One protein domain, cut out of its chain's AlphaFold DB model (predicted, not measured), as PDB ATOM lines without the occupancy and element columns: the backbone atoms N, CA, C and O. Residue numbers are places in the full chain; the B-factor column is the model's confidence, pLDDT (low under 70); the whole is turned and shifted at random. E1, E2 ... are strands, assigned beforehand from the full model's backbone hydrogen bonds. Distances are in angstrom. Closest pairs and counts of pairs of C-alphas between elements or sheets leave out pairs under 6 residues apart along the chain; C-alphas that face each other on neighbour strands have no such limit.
ATOM      1  N   VAL A   3      33.469 -34.863 -33.510       92.31
ATOM      2  CA  VAL A   3      32.206 -34.451 -34.122       92.31
ATOM      3  C   VAL A   3      32.021 -35.255 -35.396       92.31
ATOM      4  O   VAL A   3      32.936 -35.342 -36.221       92.31
ATOM      5  N   THR A   4      30.854 -35.866 -35.544       92.25
ATOM      6  CA  THR A   4      30.477 -36.606 -36.747       92.25
ATOM      7  C   THR A   4      29.622 -35.713 -37.626       92.25
ATOM      8  O   THR A   4      28.510 -35.360 -37.246       92.25
ATOM      9  N   ILE A   5      30.153 -35.376 -38.802       87.25
ATOM     10  CA  ILE A   5      29.503 -34.519 -39.799       87.25
ATOM     11  C   ILE A   5      29.335 -35.347 -41.067       87.25
ATOM     12  O   ILE A   5      30.319 -35.881 -41.587       87.25
ATOM     13  N   ASN A   6      28.101 -35.477 -41.562       85.12
ATOM     14  CA  ASN A   6      27.773 -36.297 -42.740       85.12
ATOM     15  C   ASN A   6      28.353 -37.727 -42.663       85.12
ATOM     16  O   ASN A   6      28.946 -38.226 -43.617       85.12
ATOM     17  N   GLY A   7      28.259 -38.364 -41.491       86.00
ATOM     18  CA  GLY A   7      28.768 -39.722 -41.254       86.00
ATOM     19  C   GLY A   7      30.292 -39.841 -41.117       86.00
ATOM     20  O   GLY A   7      30.794 -40.933 -40.869       86.00
ATOM     21  N   THR A   8      31.042 -38.741 -41.231       90.00
ATOM     22  CA  THR A   8      32.499 -38.737 -41.040       90.00
ATOM     23  C   THR A   8      32.854 -38.211 -39.658       90.00
ATOM     24  O   THR A   8      32.608 -37.045 -39.345       90.00
ATOM     25  N   ARG A   9      33.478 -39.060 -38.841       93.25
ATOM     26  CA  ARG A   9      33.956 -38.705 -37.502       93.25
ATOM     27  C   ARG A   9      35.276 -37.943 -37.583       93.25
ATOM     28  O   ARG A   9      36.265 -38.469 -38.092       93.25
ATOM     29  N   LYS A  10      35.313 -36.726 -37.042       92.19
ATOM     30  CA  LYS A  10      36.497 -35.856 -37.060       92.19
ATOM     31  C   LYS A  10      36.904 -35.409 -35.668       92.19
ATOM     32  O   LYS A  10      36.055 -35.175 -34.811       92.19
ATOM     33  N   LYS A  11      38.213 -35.276 -35.442       92.81
ATOM     34  CA  LYS A  11      38.774 -34.775 -34.181       92.81
ATOM     35  C   LYS A  11      38.810 -33.252 -34.212       92.81
ATOM     36  O   LYS A  11      39.513 -32.679 -35.036       92.81
ATOM     37  N   TRP A  12      38.107 -32.628 -33.277       93.31
ATOM     38  CA  TRP A  12      38.120 -31.179 -33.098       93.31
ATOM     39  C   TRP A  12      39.125 -30.792 -32.016       93.31
ATOM     40  O   TRP A  12      39.303 -31.523 -31.028       93.31
ATOM     41  N   LYS A  13      39.800 -29.658 -32.217       91.44
ATOM     42  CA  LYS A  13      40.817 -29.135 -31.292       91.44
ATOM     43  C   LYS A  13      40.220 -28.046 -30.400       91.44
ATOM     44  O   LYS A  13      39.418 -27.244 -30.865       91.44
ATOM     45  N   LYS A  14      40.618 -28.017 -29.126       90.06
ATOM     46  CA  LYS A  14      40.310 -26.884 -28.250       90.06
ATOM     47  C   LYS A  14      41.101 -25.677 -28.754       90.06
ATOM     48  O   LYS A  14      42.295 -25.820 -29.012       90.06
ATOM     49  N   ALA A  15      40.445 -24.538 -28.913       88.38
ATOM     50  CA  ALA A  15      41.077 -23.260 -29.187       88.38
ATOM     51  C   ALA A  15      41.062 -22.394 -27.922       88.38
ATOM     52  O   ALA A  15      40.068 -22.351 -27.198       88.38
ATOM     53  N   GLU A  16      42.185 -21.727 -27.671       82.38
ATOM     54  CA  GLU A  16      42.387 -20.796 -26.549       82.38
ATOM     55  C   GLU A  16      42.298 -19.333 -27.022       82.38
ATOM     56  O   GLU A  16      41.965 -18.450 -26.245       82.38
ATOM     57  N   SER A  17      42.548 -19.097 -28.315       80.50
ATOM     58  CA  SER A  17      42.624 -17.780 -28.953       80.50
ATOM     59  C   SER A  17      41.810 -17.760 -30.238       80.50
ATOM     60  O   SER A  17      41.549 -18.811 -30.817       80.50
ATOM     61  N   LEU A  18      41.457 -16.567 -30.717       82.62
ATOM     62  CA  LEU A  18      40.892 -16.361 -32.056       82.62
ATOM     63  C   LEU A  18      41.967 -16.224 -33.150       82.62
ATOM     64  O   LEU A  18      41.630 -16.159 -34.333       82.62
ATOM     65  N   TYR A  19      43.245 -16.173 -32.770       80.75
ATOM     66  CA  TYR A  19      44.362 -16.038 -33.701       80.75
ATOM     67  C   TYR A  19      44.491 -17.262 -34.625       80.75
ATOM     68  O   TYR A  19      44.348 -18.398 -34.182       80.75
ATOM     69  N   ASP A  20      44.742 -17.030 -35.918       81.56
ATOM     70  CA  ASP A  20      44.838 -18.052 -36.979       81.56
ATOM     71  C   ASP A  20      43.616 -18.985 -37.133       81.56
ATOM     72  O   ASP A  20      43.683 -20.053 -37.754       81.56
ATOM     73  N   ILE A  21      42.449 -18.575 -36.629       88.81
ATOM     74  CA  ILE A  21      41.198 -19.318 -36.803       88.81
ATOM     75  C   ILE A  21      40.424 -18.781 -38.003       88.81
ATOM     76  O   ILE A  21      40.177 -17.586 -38.142       88.81
ATOM     77  N   THR A  22      39.984 -19.702 -38.858       89.81
ATOM     78  CA  THR A  22      39.169 -19.408 -40.038       89.81
ATOM     79  C   THR A  22      37.784 -20.038 -39.910       89.81
ATOM     80  O   THR A  22      37.550 -20.909 -39.072       89.81
ATOM     81  N   ALA A  23      36.874 -19.672 -40.811       90.25
ATOM     82  CA  ALA A  23      35.544 -20.267 -40.943       90.25
ATOM     83  C   ALA A  23      35.536 -21.803 -41.098       90.25
ATOM     84  O   ALA A  23      34.525 -22.448 -40.827       90.25
ATOM     85  N   LEU A  24      36.644 -22.396 -41.556       89.88
ATOM     86  CA  LEU A  24      36.768 -23.837 -41.790       89.88
ATOM     87  C   LEU A  24      37.466 -24.577 -40.644       89.88
ATOM     88  O   LEU A  24      37.474 -25.808 -40.640       89.88
ATOM     89  N   SER A  25      38.046 -23.854 -39.685       91.69
ATOM     90  CA  SER A  25      38.795 -24.447 -38.581       91.69
ATOM     91  C   SER A  25      37.874 -25.296 -37.696       91.69
ATOM     92  O   SER A  25      36.872 -24.814 -37.171       91.69
ATOM     93  N   GLU A  26      38.217 -26.573 -37.528       93.00
ATOM     94  CA  GLU A  26      37.474 -27.556 -36.724       93.00
ATOM     95  C   GLU A  26      37.870 -27.429 -35.241       93.00
ATOM     96  O   GLU A  26      38.613 -28.246 -34.683       93.00
ATOM     97  N   VAL A  27      37.416 -26.334 -34.627       93.44
ATOM     98  CA  VAL A  27      37.803 -25.895 -33.280       93.44
ATOM     99  C   VAL A  27      36.601 -25.651 -32.375       93.44
ATOM    100  O   VAL A  27      35.521 -25.293 -32.842       93.44
ATOM    101  N   PHE A  28      36.794 -25.834 -31.071       93.31
ATOM    102  CA  PHE A  28      35.812 -25.500 -30.039       93.31
ATOM    103  C   PHE A  28      36.474 -24.702 -28.916       93.31
ATOM    104  O   PHE A  28      37.667 -24.855 -28.659       93.31
ATOM    105  N   PHE A  29      35.685 -23.898 -28.219       92.19
ATOM    106  CA  PHE A  29      36.094 -23.121 -27.055       92.19
ATOM    107  C   PHE A  29      35.411 -23.671 -25.807       92.19
ATOM    108  O   PHE A  29      34.380 -24.342 -25.889       92.19
ATOM    109  N   THR A  30      35.983 -23.383 -24.645       91.25
ATOM    110  CA  THR A  30      35.394 -23.729 -23.349       91.25
ATOM    111  C   THR A  30      35.318 -22.486 -22.488       91.25
ATOM    112  O   THR A  30      36.314 -21.772 -22.391       91.25
ATOM    113  N   GLN A  31      34.193 -22.267 -21.818       87.81
ATOM    114  CA  GLN A  31      34.057 -21.196 -20.837       87.81
ATOM    115  C   GLN A  31      33.457 -21.706 -19.530       87.81
ATOM    116  O   GLN A  31      32.780 -22.737 -19.501       87.81
ATOM    117  N   GLY A  32      33.725 -20.987 -18.441       85.69
ATOM    118  CA  GLY A  32      33.072 -21.242 -17.164       85.69
ATOM    119  C   GLY A  32      31.581 -20.925 -17.253       85.69
ATOM    120  O   GLY A  32      31.193 -19.893 -17.798       85.69
ATOM    121  N   TYR A  33      30.756 -21.814 -16.711       90.06
ATOM    122  CA  TYR A  33      29.317 -21.641 -16.574       90.06
ATOM    123  C   TYR A  33      28.929 -21.591 -15.091       90.06
ATOM    124  O   TYR A  33      29.751 -21.801 -14.193       90.06
ATOM    125  N   LYS A  34      27.660 -21.280 -14.816       86.88
ATOM    126  CA  LYS A  34      27.127 -21.252 -13.452       86.88
ATOM    127  C   LYS A  34      27.335 -22.608 -12.759       86.88
ATOM    128  O   LYS A  34      27.367 -23.644 -13.415       86.88
ATOM    129  N   ASP A  35      27.460 -22.584 -11.433       85.69
ATOM    130  CA  ASP A  35      27.526 -23.772 -10.572       85.69
ATOM    131  C   ASP A  35      28.721 -24.696 -10.886       85.69
ATOM    132  O   ASP A  35      28.646 -25.912 -10.732       85.69
ATOM    133  N   ASN A  36      29.853 -24.105 -11.295       79.62
ATOM    134  CA  ASN A  36      31.104 -24.793 -11.640       79.62
ATOM    135  C   ASN A  36      31.011 -25.779 -12.817       79.62
ATOM    136  O   ASN A  36      31.839 -26.686 -12.938       79.62
ATOM    137  N   TYR A  37      30.022 -25.604 -13.687       86.56
ATOM    138  CA  TYR A  37      29.972 -26.318 -14.953       86.56
ATOM    139  C   TYR A  37      30.826 -25.617 -16.010       86.56
ATOM    140  O   TYR A  37      31.200 -24.452 -15.877       86.56
ATOM    141  N   TYR A  38      31.114 -26.339 -17.088       88.81
ATOM    142  CA  TYR A  38      31.779 -25.803 -18.267       88.81
ATOM    143  C   TYR A  38      30.802 -25.798 -19.434       88.81
ATOM    144  O   TYR A  38      30.055 -26.758 -19.633       88.81
ATOM    145  N   GLU A  39      30.840 -24.738 -20.226       91.81
ATOM    146  CA  GLU A  39      30.124 -24.652 -21.491       91.81
ATOM    147  C   GLU A  39      31.109 -24.802 -22.650       91.81
ATOM    148  O   GLU A  39      32.216 -24.259 -22.621       91.81
ATOM    149  N   ILE A  40      30.704 -25.555 -23.672       92.00
ATOM    150  CA  ILE A  40      31.460 -25.733 -24.910       92.00
ATOM    151  C   ILE A  40      30.799 -24.900 -25.995       92.00
ATOM    152  O   ILE A  40      29.611 -25.062 -26.275       92.00
ATOM    153  N   ILE A  41      31.594 -24.055 -26.641       92.81
ATOM    154  CA  ILE A  41      31.139 -23.156 -27.698       92.81
ATOM    155  C   ILE A  41      31.805 -23.557 -29.008       92.81
ATOM    156  O   ILE A  41      33.022 -23.727 -29.083       92.81
ATOM    157  N   PHE A  42      31.000 -23.690 -30.056       92.94
ATOM    158  CA  PHE A  42      31.477 -23.927 -31.415       92.94
ATOM    159  C   PHE A  42      31.542 -22.618 -32.203       92.94
ATOM    160  O   PHE A  42      30.906 -21.626 -31.844       92.94
ATOM    161  N   GLY A  43      32.327 -22.611 -33.280       88.69
ATOM    162  CA  GLY A  43      32.444 -21.440 -34.142       88.69
ATOM    163  C   GLY A  43      31.118 -21.074 -34.813       88.69
ATOM    164  O   GLY A  43      30.233 -21.902 -34.991       88.69
ATOM    165  N   ASN A  44      30.984 -19.818 -35.226       88.38
ATOM    166  CA  ASN A  44      29.785 -19.298 -35.894       88.38
ATOM    167  C   ASN A  44      29.903 -19.272 -37.432       88.38
ATOM    168  O   ASN A  44      29.086 -18.648 -38.105       88.38
ATOM    169  N   GLY A  45      30.933 -19.907 -38.000       86.44
ATOM    170  CA  GLY A  45      31.239 -19.853 -39.431       86.44
ATOM    171  C   GLY A  45      32.110 -18.663 -39.840       86.44
ATOM    172  O   GLY A  45      32.403 -18.522 -41.021       86.44
ATOM    173  N   THR A  46      32.550 -17.827 -38.895       85.38
ATOM    174  CA  THR A  46      33.602 -16.813 -39.101       85.38
ATOM    175  C   THR A  46      34.823 -17.143 -38.246       85.38
ATOM    176  O   THR A  46      35.925 -17.302 -38.765       85.38
ATOM    177  N   THR A  47      34.615 -17.342 -36.945       86.50
ATOM    178  CA  THR A  47      35.658 -17.677 -35.963       86.50
ATOM    179  C   THR A  47      35.627 -19.167 -35.624       86.50
ATOM    180  O   THR A  47      35.399 -19.565 -34.483       86.50
ATOM    181  N   GLY A  48      35.788 -20.005 -36.648       90.38
ATOM    182  CA  GLY A  48      35.675 -21.458 -36.546       90.38
ATOM    183  C   GLY A  48      34.425 -21.999 -37.232       90.38
ATOM    184  O   GLY A  48      33.461 -21.275 -37.503       90.38
ATOM    185  N   ARG A  49      34.450 -23.300 -37.512       91.69
ATOM    186  CA  ARG A  49      33.384 -24.008 -38.217       91.69
ATOM    187  C   ARG A  49      32.105 -24.076 -37.379       91.69
ATOM    188  O   ARG A  49      32.142 -24.501 -36.229       91.69
ATOM    189  N   ASN A  50      30.980 -23.710 -37.997       92.44
ATOM    190  CA  ASN A  50      29.649 -23.876 -37.414       92.44
ATOM    191  C   ASN A  50      29.152 -25.321 -37.541       92.44
ATOM    192  O   ASN A  50      29.442 -25.997 -38.535       92.44
ATOM    193  N   LEU A  51      28.382 -25.763 -36.550       91.19
ATOM    194  CA  LEU A  51      27.669 -27.034 -36.572       91.19
ATOM    195  C   LEU A  51      26.280 -26.855 -37.186       91.19
ATOM    196  O   LEU A  51      25.657 -25.798 -37.084       91.19
ATOM    197  N   SER A  52      25.796 -27.902 -37.841       91.38
ATOM    198  CA  SER A  52      24.454 -27.958 -38.414       91.38
ATOM    199  C   SER A  52      23.575 -28.930 -37.637       91.38
ATOM    200  O   SER A  52      24.049 -29.864 -36.990       91.38
ATOM    201  N   THR A  53      22.261 -28.730 -37.717       88.44
ATOM    202  CA  THR A  53      21.293 -29.663 -37.139       88.44
ATOM    203  C   THR A  53      21.523 -31.071 -37.692       88.44
ATOM    204  O   THR A  53      21.499 -31.268 -38.905       88.44
ATOM    205  N   GLY A  54      21.718 -32.044 -36.799       89.06
ATOM    206  CA  GLY A  54      22.001 -33.441 -37.151       89.06
ATOM    207  C   GLY A  54      23.463 -33.863 -36.973       89.06
ATOM    208  O   GLY A  54      23.734 -35.063 -36.988       89.06
ATOM    209  N   ASP A  55      24.386 -32.923 -36.746       92.25
ATOM    210  CA  ASP A  55      25.759 -33.250 -36.347       92.25
ATOM    211  C   ASP A  55      25.779 -33.867 -34.935       92.25
ATOM    212  O   ASP A  55      25.067 -33.420 -34.032       92.25
ATOM    213  N   ILE A  56      26.608 -34.897 -34.730       93.25
ATOM    214  CA  ILE A  56      26.723 -35.604 -33.441       93.25
ATOM    215  C   ILE A  56      28.030 -35.209 -32.761       93.25
ATOM    216  O   ILE A  56      29.104 -35.380 -33.342       93.25
ATOM    217  N   VAL A  57      27.944 -34.734 -31.518       92.88
ATOM    218  CA  VAL A  57      29.096 -34.331 -30.700       92.88
ATOM    219  C   VAL A  57      29.378 -35.392 -29.635       92.88
ATOM    220  O   VAL A  57      28.520 -35.709 -28.817       92.88
ATOM    221  N   GLU A  58      30.608 -35.905 -29.617       93.19
ATOM    222  CA  GLU A  58      31.106 -36.850 -28.619       93.19
ATOM    223  C   GLU A  58      32.232 -36.217 -27.790       93.19
ATOM    224  O   GLU A  58      33.279 -35.790 -28.308       93.19
ATOM    225  N   ILE A  59      32.039 -36.203 -26.474       89.81
ATOM    226  CA  ILE A  59      32.973 -35.613 -25.520       89.81
ATOM    227  C   ILE A  59      33.456 -36.711 -24.584       89.81
ATOM    228  O   ILE A  59      32.667 -37.383 -23.931       89.81
TER     229      ILE A  59
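AT A GLANCE: This is residues 3 to 59 of the 404 residues of an uncharacterized protein of Hyphomicrobiales bacterium (UniProt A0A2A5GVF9). Little regular structure: a small sheet of three short strands, E2 - E1 - E5, and a separate, longer hairpin of E3 and E4, joined by two long loops. The 57 printed residues hold five named strands, E1 to E5 in chain order, and no named helix; the class is all strand, with 21 residues in named elements. Both sheets are antiparallel. The whole is only just compact, close to loose, with a radius of gyration of the C-alphas of 11.8 A, spanning 34 by 25 by 18 A.

IN THESE COORDINATES: E1 is residues 3 to 5, from C-alpha 3 at (32.206, -34.451, -34.122); E2 is residues 8 to 11; E5 is residues 56 to 58, ending with C-alpha 58 at (31.106, -36.850, -28.619). E3, residues 27 to 32, measures 17.4 A and E4, 38 to 42, 13.3 A.

HOW THE PARTS SIT: Inner strand E1 forms a hairpin with E2, N 3 to O 10 being 2.9 A. E1 and E5 have N 4 and O 56 at 2.9 A. In the hairpin E3 and E4, N 29 and O 41 are 2.8 A apart. E3 is apart from E1, E2 and E5. Residues 13 to 14 pair parallel with 27 to 28 of E3.

THE WHOLE: The farthest C-alphas, Gly 7 and Asp 35, are 34.6 A apart. The links E2 to E3 and E4 to E5 are long. The printed part has no cut, and no printed residue is under 70 in pLDDT.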